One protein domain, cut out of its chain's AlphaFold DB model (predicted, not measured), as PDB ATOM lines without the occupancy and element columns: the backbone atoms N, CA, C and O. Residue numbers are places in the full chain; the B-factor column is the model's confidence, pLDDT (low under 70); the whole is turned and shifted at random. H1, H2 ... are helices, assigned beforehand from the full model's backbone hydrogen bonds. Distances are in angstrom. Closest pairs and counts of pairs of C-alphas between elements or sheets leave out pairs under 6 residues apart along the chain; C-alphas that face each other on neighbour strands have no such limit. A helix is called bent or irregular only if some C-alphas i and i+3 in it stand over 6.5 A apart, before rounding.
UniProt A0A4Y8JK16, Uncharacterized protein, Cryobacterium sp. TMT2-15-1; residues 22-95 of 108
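This is residues 22 to 95 of the 108 residues of an uncharacterized protein of Cryobacterium sp. TMT2-15-1 (UniProt A0A4Y8JK16). Two long helices, H2 and H3, make a wide, open V that is closed at one end by a tight turn at Gly 68, and the short helix H1 sits at the open end, folded back on the first residues of H2. The space between the long arms of the V is empty: H2a, the first arm of the bent H2, and H3 stay apart, and the two sides of the V meet only near the turn, where H2b touches the first part of H3. The printed part has 74 residues with three named helices, in the order H1, H2, H3 along the chain, and no named strand; the class is all helix. The whole is loose, with a radius of gyration of the C-alphas of 15.7 A, and flat in outline, spanning 47 by 29 by 15 A.

The printed part begins with H1, residues 22 to 31, whose first C-alpha, of Ser 22, is at (172.220, 257.201, 199.728); it measures 13.9 A from first to last C-alpha. Residues 32 to 37 link it to H2, residues 38 to 67, which with 30 residues is the longest helix. By its hydrogen bonds H2 was assigned as one helix, but it is bent: C-alphas 54 and 57 are 7.0 A apart, against about 5 A in a regular helix. Its first arm, H2a, is residues 38 to 54, 24.6 A long, and its second arm, H2b, is residues 57 to 67, 14.6 A long; residues 55 and 56 belong to neither. After Gly 68, whose C-alpha is at (169.437, 278.270, 219.822), comes H3, residues 69 to 95, 39.1 A long. Its last C-alpha, of Ala 95, is at (152.395, 257.317, 188.804).

H1 touches H2a, with the closest C-alphas, those of Ser 29 and Gln 42, 6.8 A apart. H2a touches H1 with residues 38 to 45 alone. The two run opposite ways at a tilt of 38 degrees, only just steep, and they form a helical hairpin. H2a and H2b stand at a shallow tilt of 34.9 degrees, only just short of steep. H2b touches H3, with the closest C-alphas, those of Val 64 and Gly 71, 4.2 A apart. H3 touches H2b with residues 70 to 75 alone. H2b and H3 run opposite ways at a steep tilt of 50 degrees, and their centres are 19.2 A apart. H1 is apart from H2b and from H3, and H2a is apart from H3. In H1, H2a and H3 every O i to N i+4 pair is within hydrogen-bond range; in H2b 5 of 7 are.

The two C-alphas farthest apart, those of Gln 36 and Gly 68, are 48.0 A from each other, while those of Ser 22 and Ala 95, the first and last printed, are 22.6 A apart. Residues 47 to 58 of H2, residues 65 to 70, of which 65 to 67 belong to H2, and residues 76 to 85 of H3 stand free. The link from H2 to H3 is tight, with 1 residue, and the link from H1 to H2 is short, with 6 residues; no link is long. The printed part has no cut. The mean pLDDT of the printed part is 87.0, and residues 32 to 35, in the link from H1 to H2, are under 70.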
ATOM      1  N   SER A  22     171.195 257.692 200.644       88.44
ATOM      2  CA  SER A  22     172.220 257.201 199.728       88.44
ATOM      3  C   SER A  22     171.570 256.408 198.604       88.44
ATOM      4  O   SER A  22     171.718 256.775 197.442       88.44
ATOM      5  N   ALA A  23     170.782 255.380 198.930       86.75
ATOM      6  CA  ALA A  23     170.073 254.562 197.946       86.75
ATOM      7  C   ALA A  23     169.194 255.410 197.008       86.75
ATOM      8  O   ALA A  23     169.223 255.212 195.794       86.75
ATOM      9  N   GLY A  24     168.478 256.399 197.555       83.94
ATOM     10  CA  GLY A  24     167.692 257.350 196.768       83.94
ATOM     11  C   GLY A  24     168.545 258.232 195.852       83.94
ATOM     12  O   GLY A  24     168.178 258.443 194.702       83.94
ATOM     13  N   GLY A  25     169.699 258.712 196.325       83.44
ATOM     14  CA  GLY A  25     170.641 259.513 195.538       83.44
ATOM     15  C   GLY A  25     171.268 258.738 194.376       83.44
ATOM     16  O   GLY A  25     171.353 259.259 193.263       83.44
ATOM     17  N   TRP A  26     171.645 257.476 194.597       79.31
ATOM     18  CA  TRP A  26     172.097 256.575 193.529       79.31
ATOM     19  C   TRP A  26     170.974 256.329 192.509       79.31
ATOM     20  O   TRP A  26     171.189 256.535 191.319       79.31
ATOM     21  N   GLY A  27     169.761 255.987 192.952       79.44
ATOM     22  CA  GLY A  27     168.617 255.804 192.050       79.44
ATOM     23  C   GLY A  27     168.332 257.054 191.215       79.44
ATOM     24  O   GLY A  27     168.340 257.001 189.992       79.44
ATOM     25  N   LEU A  28     168.199 258.217 191.859       77.31
ATOM     26  CA  LEU A  28     167.904 259.479 191.181       77.31
ATOM     27  C   LEU A  28     169.008 259.893 190.191       77.31
ATOM     28  O   LEU A  28     168.711 260.357 189.095       77.31
ATOM     29  N   SER A  29     170.283 259.731 190.555       76.38
ATOM     30  CA  SER A  29     171.400 260.160 189.704       76.38
ATOM     31  C   SER A  29     171.607 259.267 188.477       76.38
ATOM     32  O   SER A  29     172.012 259.775 187.432       76.38
ATOM     33  N   TYR A  30     171.321 257.964 188.572       72.88
ATOM     34  CA  TYR A  30     171.503 257.020 187.466       72.88
ATOM     35  C   TYR A  30     170.229 256.777 186.650       72.88
ATOM     36  O   TYR A  30     170.320 256.692 185.428       72.88
ATOM     37  N   GLU A  31     169.049 256.712 187.269       73.44
ATOM     38  CA  GLU A  31     167.788 256.459 186.553       73.44
ATOM     39  C   GLU A  31     167.333 257.658 185.712       73.44
ATOM     40  O   GLU A  31     166.685 257.471 184.682       73.44
ATOM     41  N   LEU A  32     167.701 258.888 186.098       67.44
ATOM     42  CA  LEU A  32     167.469 260.078 185.269       67.44
ATOM     43  C   LEU A  32     168.605 260.376 184.280       67.44
ATOM     44  O   LEU A  32     168.433 261.229 183.407       67.44
ATOM     45  N   ALA A  33     169.762 259.715 184.390       62.97
ATOM     46  CA  ALA A  33     170.884 259.997 183.504       62.97
ATOM     47  C   ALA A  33     170.568 259.542 182.074       62.97
ATOM     48  O   ALA A  33     170.398 258.357 181.788       62.97
ATOM     49  N   CYS A  34     170.537 260.497 181.141       63.50
ATOM     50  CA  CYS A  34     170.391 260.188 179.723       63.50
ATOM     51  C   CYS A  34     171.611 259.353 179.271       63.50
ATOM     52  O   CYS A  34     172.741 259.827 179.447       63.50
ATOM     53  N   PRO A  35     171.437 258.159 178.667       66.62
ATOM     54  CA  PRO A  35     172.541 257.238 178.364       66.62
ATOM     55  C   PRO A  35     173.674 257.854 177.531       66.62
ATOM     56  O   PRO A  35     174.822 257.431 177.611       66.62
ATOM     57  N   GLN A  36     173.359 258.878 176.740       70.62
ATOM     58  CA  GLN A  36     174.286 259.570 175.849       70.62
ATOM     59  C   GLN A  36     175.117 260.669 176.542       70.62
ATOM     60  O   GLN A  36     176.053 261.176 175.933       70.62
ATOM     61  N   ARG A  37     174.781 261.075 177.779       75.38
ATOM     62  CA  ARG A  37     175.399 262.221 178.489       75.38
ATOM     63  C   ARG A  37     175.605 261.967 179.987       75.38
ATOM     64  O   ARG A  37     175.494 262.880 180.803       75.38
ATOM     65  N   ILE A  38     175.914 260.728 180.361       76.50
ATOM     66  CA  ILE A  38     176.047 260.305 181.767       76.50
ATOM     67  C   ILE A  38     177.049 261.189 182.541       76.50
ATOM     68  O   ILE A  38     176.770 261.582 183.670       76.50
ATOM     69  N   GLY A  39     178.177 261.568 181.925       82.19
ATOM     70  CA  GLY A  39     179.198 262.414 182.562       82.19
ATOM     71  C   GLY A  39     178.739 263.845 182.872       82.19
ATOM     72  O   GLY A  39     179.071 264.370 183.931       82.19
ATOM     73  N   GLU A  40     177.934 264.460 181.998       83.56
ATOM     74  CA  GLU A  40     177.382 265.808 182.225       83.56
ATOM     75  C   GLU A  40     176.374 265.802 183.385       83.56
ATOM     76  O   GLU A  40     176.415 266.679 184.247       83.56
ATOM     77  N   TYR A  41     175.514 264.777 183.455       83.62
ATOM     78  CA  TYR A  41     174.544 264.606 184.544       83.62
ATOM     79  C   TYR A  41     175.219 264.363 185.895       83.62
ATOM     80  O   TYR A  41     174.862 264.993 186.889       83.62
ATOM     81  N   GLN A  42     176.219 263.482 185.933       85.19
ATOM     82  CA  GLN A  42     176.968 263.186 187.156       85.19
ATOM     83  C   GLN A  42     177.799 264.393 187.617       85.19
ATOM     84  O   GLN A  42     177.857 264.683 188.811       85.19
ATOM     85  N   GLY A  43     178.363 265.158 186.675       88.25
ATOM     86  CA  GLY A  43     179.009 266.437 186.966       88.25
ATOM     87  C   GLY A  43     178.040 267.446 187.584       88.25
ATOM     88  O   GLY A  43     178.347 268.031 188.620       88.25
ATOM     89  N   LEU A  44     176.843 267.609 187.010       88.94
ATOM     90  CA  LEU A  44     175.815 268.503 187.548       88.94
ATOM     91  C   LEU A  44     175.356 268.082 188.953       88.94
ATOM     92  O   LEU A  44     175.233 268.931 189.836       88.94
ATOM     93  N   PHE A  45     175.139 266.784 189.177       87.25
ATOM     94  CA  PHE A  45     174.766 266.244 190.486       87.25
ATOM     95  C   PHE A  45     175.843 266.528 191.546       87.25
ATOM     96  O   PHE A  45     175.536 267.043 192.623       87.25
ATOM     97  N   ALA A  46     177.116 266.280 191.225       89.06
ATOM     98  CA  ALA A  46     178.232 266.585 192.117       89.06
ATOM     99  C   ALA A  46     178.350 268.091 192.406       89.06
ATOM    100  O   ALA A  46     178.547 268.486 193.555       89.06
ATOM    101  N   MET A  47     178.169 268.942 191.390       93.50
ATOM    102  CA  MET A  47     178.165 270.397 191.558       93.50
ATOM    103  C   MET A  47     177.042 270.866 192.480       93.50
ATOM    104  O   MET A  47     177.292 271.689 193.357       93.50
ATOM    105  N   ALA A  48     175.832 270.317 192.346       87.94
ATOM    106  CA  ALA A  48     174.730 270.635 193.250       87.94
ATOM    107  C   ALA A  48     175.079 270.299 194.711       87.94
ATOM    108  O   ALA A  48     174.817 271.104 195.606       87.94
ATOM    109  N   PHE A  49     175.738 269.159 194.951       90.12
ATOM    110  CA  PHE A  49     176.216 268.791 196.284       90.12
ATOM    111  C   PHE A  49     177.285 269.760 196.810       90.12
ATOM    112  O   PHE A  49     177.200 270.200 197.956       90.12
ATOM    113  N   SER A  50     178.265 270.137 195.981       93.88
ATOM    114  CA  SER A  50     179.299 271.114 196.352       93.88
ATOM    115  C   SER A  50     178.715 272.487 196.677       93.88
ATOM    116  O   SER A  50     179.099 273.105 197.663       93.88
ATOM    117  N   VAL A  51     177.759 272.963 195.882       94.75
ATOM    118  CA  VAL A  51     177.072 274.230 196.145       94.75
ATOM    119  C   VAL A  51     176.287 274.143 197.454       94.75
ATOM    120  O   VAL A  51     176.381 275.045 198.281       94.75
ATOM    121  N   GLY A  52     175.569 273.041 197.692       90.25
ATOM    122  CA  GLY A  52     174.862 272.818 198.953       90.25
ATOM    123  C   GLY A  52     175.793 272.858 200.168       90.25
ATOM    124  O   GLY A  52     175.511 273.564 201.135       90.25
ATOM    125  N   SER A  53     176.937 272.169 200.099       93.25
ATOM    126  CA  SER A  53     177.900 272.119 201.204       93.25
ATOM    127  C   SER A  53     178.578 273.463 201.480       93.25
ATOM    128  O   SER A  53     178.878 273.754 202.639       93.25
ATOM    129  N   MET A  54     178.744 274.320 200.465       96.75
ATOM    130  CA  MET A  54     179.235 275.694 200.636       96.75
ATOM    131  C   MET A  54     178.293 276.557 201.485       96.75
ATOM    132  O   MET A  54     178.765 277.392 202.255       96.75
ATOM    133  N   PHE A  55     176.977 276.362 201.373       94.44
ATOM    134  CA  PHE A  55     175.994 277.142 202.133       94.44
ATOM    135  C   PHE A  55     175.728 276.592 203.537       94.44
ATOM    136  O   PHE A  55     175.249 277.338 204.393       94.44
ATOM    137  N   THR A  56     176.068 275.327 203.811       92.62
ATOM    138  CA  THR A  56     175.844 274.680 205.114       92.62
ATOM    139  C   THR A  56     176.334 275.510 206.309       92.62
ATOM    140  O   THR A  56     175.540 275.700 207.232       92.62
ATOM    141  N   PRO A  57     177.571 276.054 206.332       94.00
ATOM    142  CA  PRO A  57     178.050 276.831 207.475       94.00
ATOM    143  C   PRO A  57     177.192 278.070 207.734       94.00
ATOM    144  O   PRO A  57     176.783 278.304 208.865       94.00
ATOM    145  N   VAL A  58     176.855 278.822 206.681       94.31
ATOM    146  CA  VAL A  58     176.047 280.046 206.788       94.31
ATOM    147  C   VAL A  58     174.645 279.724 207.301       94.31
ATOM    148  O   VAL A  58     174.163 280.381 208.222       94.31
ATOM    149  N   ILE A  59     174.013 278.680 206.756       92.56
ATOM    150  CA  ILE A  59     172.684 278.237 207.191       92.56
ATOM    151  C   ILE A  59     172.717 277.862 208.672       92.56
ATOM    152  O   ILE A  59     171.862 278.321 209.425       92.56
ATOM    153  N   LEU A  60     173.697 277.069 209.110       93.25
ATOM    154  CA  LEU A  60     173.804 276.640 210.505       93.25
ATOM    155  C   LEU A  60     174.086 277.806 211.454       93.25
ATOM    156  O   LEU A  60     173.491 277.861 212.527       93.25
ATOM    157  N   THR A  61     174.943 278.753 211.070       93.56
ATOM    158  CA  THR A  61     175.213 279.941 211.886       93.56
ATOM    159  C   THR A  61     173.947 280.761 212.101       93.56
ATOM    160  O   THR A  61     173.552 280.982 213.245       93.56
ATOM    161  N   VAL A  62     173.270 281.135 211.015       92.06
ATOM    162  CA  VAL A  62     172.081 281.995 211.083       92.06
ATOM    163  C   VAL A  62     170.917 281.280 211.759       92.06
ATOM    164  O   VAL A  62     170.194 281.879 212.542       92.06
ATOM    165  N   THR A  63     170.706 279.992 211.483       90.25
ATOM    166  CA  THR A  63     169.564 279.269 212.059       90.25
ATOM    167  C   THR A  63     169.849 278.819 213.483       90.25
ATOM    168  O   THR A  63     169.135 279.217 214.395       90.25
ATOM    169  N   VAL A  64     170.885 278.008 213.691       91.44
ATOM    170  CA  VAL A  64     171.116 277.275 214.938       91.44
ATOM    171  C   VAL A  64     171.923 278.084 215.945       91.44
ATOM    172  O   VAL A  64     171.544 278.137 217.115       91.44
ATOM    173  N   ILE A  65     173.031 278.696 215.522       91.75
ATOM    174  CA  ILE A  65     173.950 279.359 216.459       91.75
ATOM    175  C   ILE A  65     173.302 280.623 217.038       91.75
ATOM    176  O   ILE A  65     173.361 280.832 218.246       91.75
ATOM    177  N   GLU A  66     172.637 281.425 216.205       92.06
ATOM    178  CA  GLU A  66     172.018 282.685 216.640       92.06
ATOM    179  C   GLU A  66     170.668 282.495 217.361       92.06
ATOM    180  O   GLU A  66     170.356 283.265 218.268       92.06
ATOM    181  N   ASN A  67     169.878 281.462 217.021       89.94
ATOM    182  CA  ASN A  67     168.517 281.273 217.566       89.94
ATOM    183  C   ASN A  67     168.364 280.087 218.539       89.94
ATOM    184  O   ASN A  67     167.254 279.800 219.000       89.94
ATOM    185  N   GLY A  68     169.442 279.362 218.849       89.25
ATOM    186  CA  GLY A  68     169.437 278.270 219.822       89.25
ATOM    187  C   GLY A  68     168.436 277.155 219.490       89.25
ATOM    188  O   GLY A  68     168.474 276.552 218.418       89.25
ATOM    189  N   THR A  69     167.527 276.843 220.422       90.44
ATOM    190  CA  THR A  69     166.567 275.728 220.283       90.44
ATOM    191  C   THR A  69     165.555 275.934 219.155       90.44
ATOM    192  O   THR A  69     165.215 274.972 218.465       90.44
ATOM    193  N   ALA A  70     165.106 277.170 218.918       91.31
ATOM    194  CA  ALA A  70     164.197 277.486 217.816       91.31
ATOM    195  C   ALA A  70     164.858 277.227 216.452       91.31
ATOM    196  O   ALA A  70     164.214 276.719 215.535       91.31
ATOM    197  N   GLY A  71     166.165 277.485 216.349       91.44
ATOM    198  CA  GLY A  71     166.971 277.197 215.163       91.44
ATOM    199  C   GLY A  71     166.947 275.727 214.753       91.44
ATOM    200  O   GLY A  71     166.764 275.405 213.580       91.44
ATOM    201  N   TRP A  72     167.046 274.822 215.728       93.31
ATOM    202  CA  TRP A  72     166.952 273.379 215.487       93.31
ATOM    203  C   TRP A  72     165.576 272.947 214.977       93.31
ATOM    204  O   TRP A  72     165.495 272.088 214.101       93.31
ATOM    205  N   ALA A  73     164.495 273.551 215.481       94.19
ATOM    206  CA  ALA A  73     163.148 273.270 214.990       94.19
ATOM    207  C   ALA A  73     162.973 273.722 213.529       94.19
ATOM    208  O   ALA A  73     162.422 272.976 212.720       94.19
ATOM    209  N   VAL A  74     163.500 274.901 213.174       93.56
ATOM    210  CA  VAL A  74     163.514 275.401 211.788       93.56
ATOM    211  C   VAL A  74     164.311 274.469 210.878       93.56
ATOM    212  O   VAL A  74     163.833 274.106 209.805       93.56
ATOM    213  N   LEU A  75     165.490 274.021 211.317       92.81
ATOM    214  CA  LEU A  75     166.317 273.077 210.564       92.81
ATOM    215  C   LEU A  75     165.594 271.734 210.357       92.81
ATOM    216  O   LEU A  75     165.599 271.184 209.256       92.81
ATOM    217  N   GLY A  76     164.915 271.235 211.393       92.69
ATOM    218  CA  GLY A  76     164.082 270.036 211.306       92.69
ATOM    219  C   GLY A  76     162.937 270.189 210.302       92.69
ATOM    220  O   GLY A  76     162.725 269.303 209.475       92.69
ATOM    221  N   ALA A  77     162.241 271.329 210.316       94.69
ATOM    222  CA  ALA A  77     161.184 271.632 209.353       94.69
ATOM    223  C   ALA A  77     161.720 271.735 207.916       94.69
ATOM    224  O   ALA A  77     161.080 271.238 206.990       94.69
ATOM    225  N   LEU A  78     162.906 272.320 207.727       93.62
ATOM    226  CA  LEU A  78     163.571 272.409 206.427       93.62
ATOM    227  C   LEU A  78     163.902 271.018 205.866       93.62
ATOM    228  O   LEU A  78     163.570 270.724 204.716       93.62
ATOM    229  N   PHE A  79     164.509 270.144 206.675       91.12
ATOM    230  CA  PHE A  79     164.814 268.773 206.257       91.12
ATOM    231  C   PHE A  79     163.552 267.959 205.974       91.12
ATOM    232  O   PHE A  79     163.492 267.259 204.961       91.12
ATOM    233  N   LEU A  80     162.522 268.088 206.816       93.81
ATOM    234  CA  LEU A  80     161.238 267.430 206.592       93.81
ATOM    235  C   LEU A  80     160.580 267.915 205.294       93.81
ATOM    236  O   LEU A  80     160.112 267.101 204.505       93.81
ATOM    237  N   GLY A  81     160.591 269.226 205.043       96.31
ATOM    238  CA  GLY A  81     160.086 269.816 203.806       96.31
ATOM    239  C   GLY A  81     160.809 269.278 202.572       96.31
ATOM    240  O   GLY A  81     160.157 268.844 201.625       96.31
ATOM    241  N   SER A  82     162.144 269.217 202.609       91.88
ATOM    242  CA  SER A  82     162.955 268.630 201.533       91.88
ATOM    243  C   SER A  82     162.598 267.160 201.273       91.88
ATOM    244  O   SER A  82     162.352 266.769 200.130       91.88
ATOM    245  N   ALA A  83     162.469 266.355 202.335       89.75
ATOM    246  CA  ALA A  83     162.082 264.950 202.227       89.75
ATOM    247  C   ALA A  83     160.678 264.773 201.619       89.75
ATOM    248  O   ALA A  83     160.483 263.920 200.753       89.75
ATOM    249  N   LEU A  84     159.707 265.598 202.025       94.75
ATOM    250  CA  LEU A  84     158.343 265.566 201.490       94.75
ATOM    251  C   LEU A  84     158.288 265.968 200.014       94.75
ATOM    252  O   LEU A  84     157.574 265.330 199.242       94.75
ATOM    253  N   VAL A  85     159.050 266.990 199.611       93.31
ATOM    254  CA  VAL A  85     159.164 267.403 198.204       93.31
ATOM    255  C   VAL A  85     159.756 266.274 197.367       93.31
ATOM    256  O   VAL A  85     159.175 265.909 196.345       93.31
ATOM    257  N   MET A  86     160.860 265.670 197.817       88.50
ATOM    258  CA  MET A  86     161.482 264.539 197.124       88.50
ATOM    259  C   MET A  86     160.509 263.362 196.985       88.50
ATOM    260  O   MET A  86     160.357 262.798 195.902       88.50
ATOM    261  N   TRP A  87     159.798 263.024 198.064       89.12
ATOM    262  CA  TRP A  87     158.788 261.969 198.047       89.12
ATOM    263  C   TRP A  87     157.651 262.274 197.069       89.12
ATOM    264  O   TRP A  87     157.262 261.398 196.298       89.12
ATOM    265  N   ALA A  88     157.139 263.507 197.054       92.31
ATOM    266  CA  ALA A  88     156.092 263.918 196.125       92.31
ATOM    267  C   ALA A  88     156.555 263.782 194.667       92.31
ATOM    268  O   ALA A  88     155.844 263.180 193.861       92.31
ATOM    269  N   ILE A  89     157.764 264.259 194.350       88.69
ATOM    270  CA  ILE A  89     158.367 264.132 193.018       88.69
ATOM    271  C   ILE A  89     158.464 262.653 192.629       88.69
ATOM    272  O   ILE A  89     157.880 262.251 191.621       88.69
ATOM    273  N   ALA A  90     159.100 261.817 193.451       86.19
ATOM    274  CA  ALA A  90     159.249 260.388 193.173       86.19
ATOM    275  C   ALA A  90     157.892 259.697 192.945       86.19
ATOM    276  O   ALA A  90     157.726 258.926 192.000       86.19
ATOM    277  N   ARG A  91     156.880 260.029 193.758       86.81
ATOM    278  CA  ARG A  91     155.532 259.464 193.630       86.81
ATOM    279  C   ARG A  91     154.849 259.876 192.327       86.81
ATOM    280  O   ARG A  91     154.153 259.057 191.730       86.81
ATOM    281  N   THR A  92     155.043 261.117 191.874       85.50
ATOM    282  CA  THR A  92     154.517 261.580 190.578       85.50
ATOM    283  C   THR A  92     155.206 260.908 189.393       85.50
ATOM    284  O   THR A  92     154.521 260.542 188.441       85.50
ATOM    285  N   TYR A  93     156.520 260.667 189.473       79.75
ATOM    286  CA  TYR A  93     157.253 259.930 188.442       79.75
ATOM    287  C   TYR A  93     156.728 258.499 188.303       79.75
ATOM    288  O   TYR A  93     156.353 258.107 187.203       79.75
ATOM    289  N   VAL A  94     156.601 257.761 189.413       79.19
ATOM    290  CA  VAL A  94     156.078 256.380 189.419       79.19
ATOM    291  C   VAL A  94     154.628 256.304 188.926       79.19
ATOM    292  O   VAL A  94     154.267 255.374 188.210       79.19
ATOM    293  N   ALA A  95     153.782 257.280 189.273       75.88
ATOM    294  CA  ALA A  95     152.395 257.317 188.804       75.88
ATOM    295  C   ALA A  95     152.272 257.624 187.296       75.88
ATOM    296  O   ALA A  95     151.294 257.221 186.669       75.88
TER     297      ALA A  95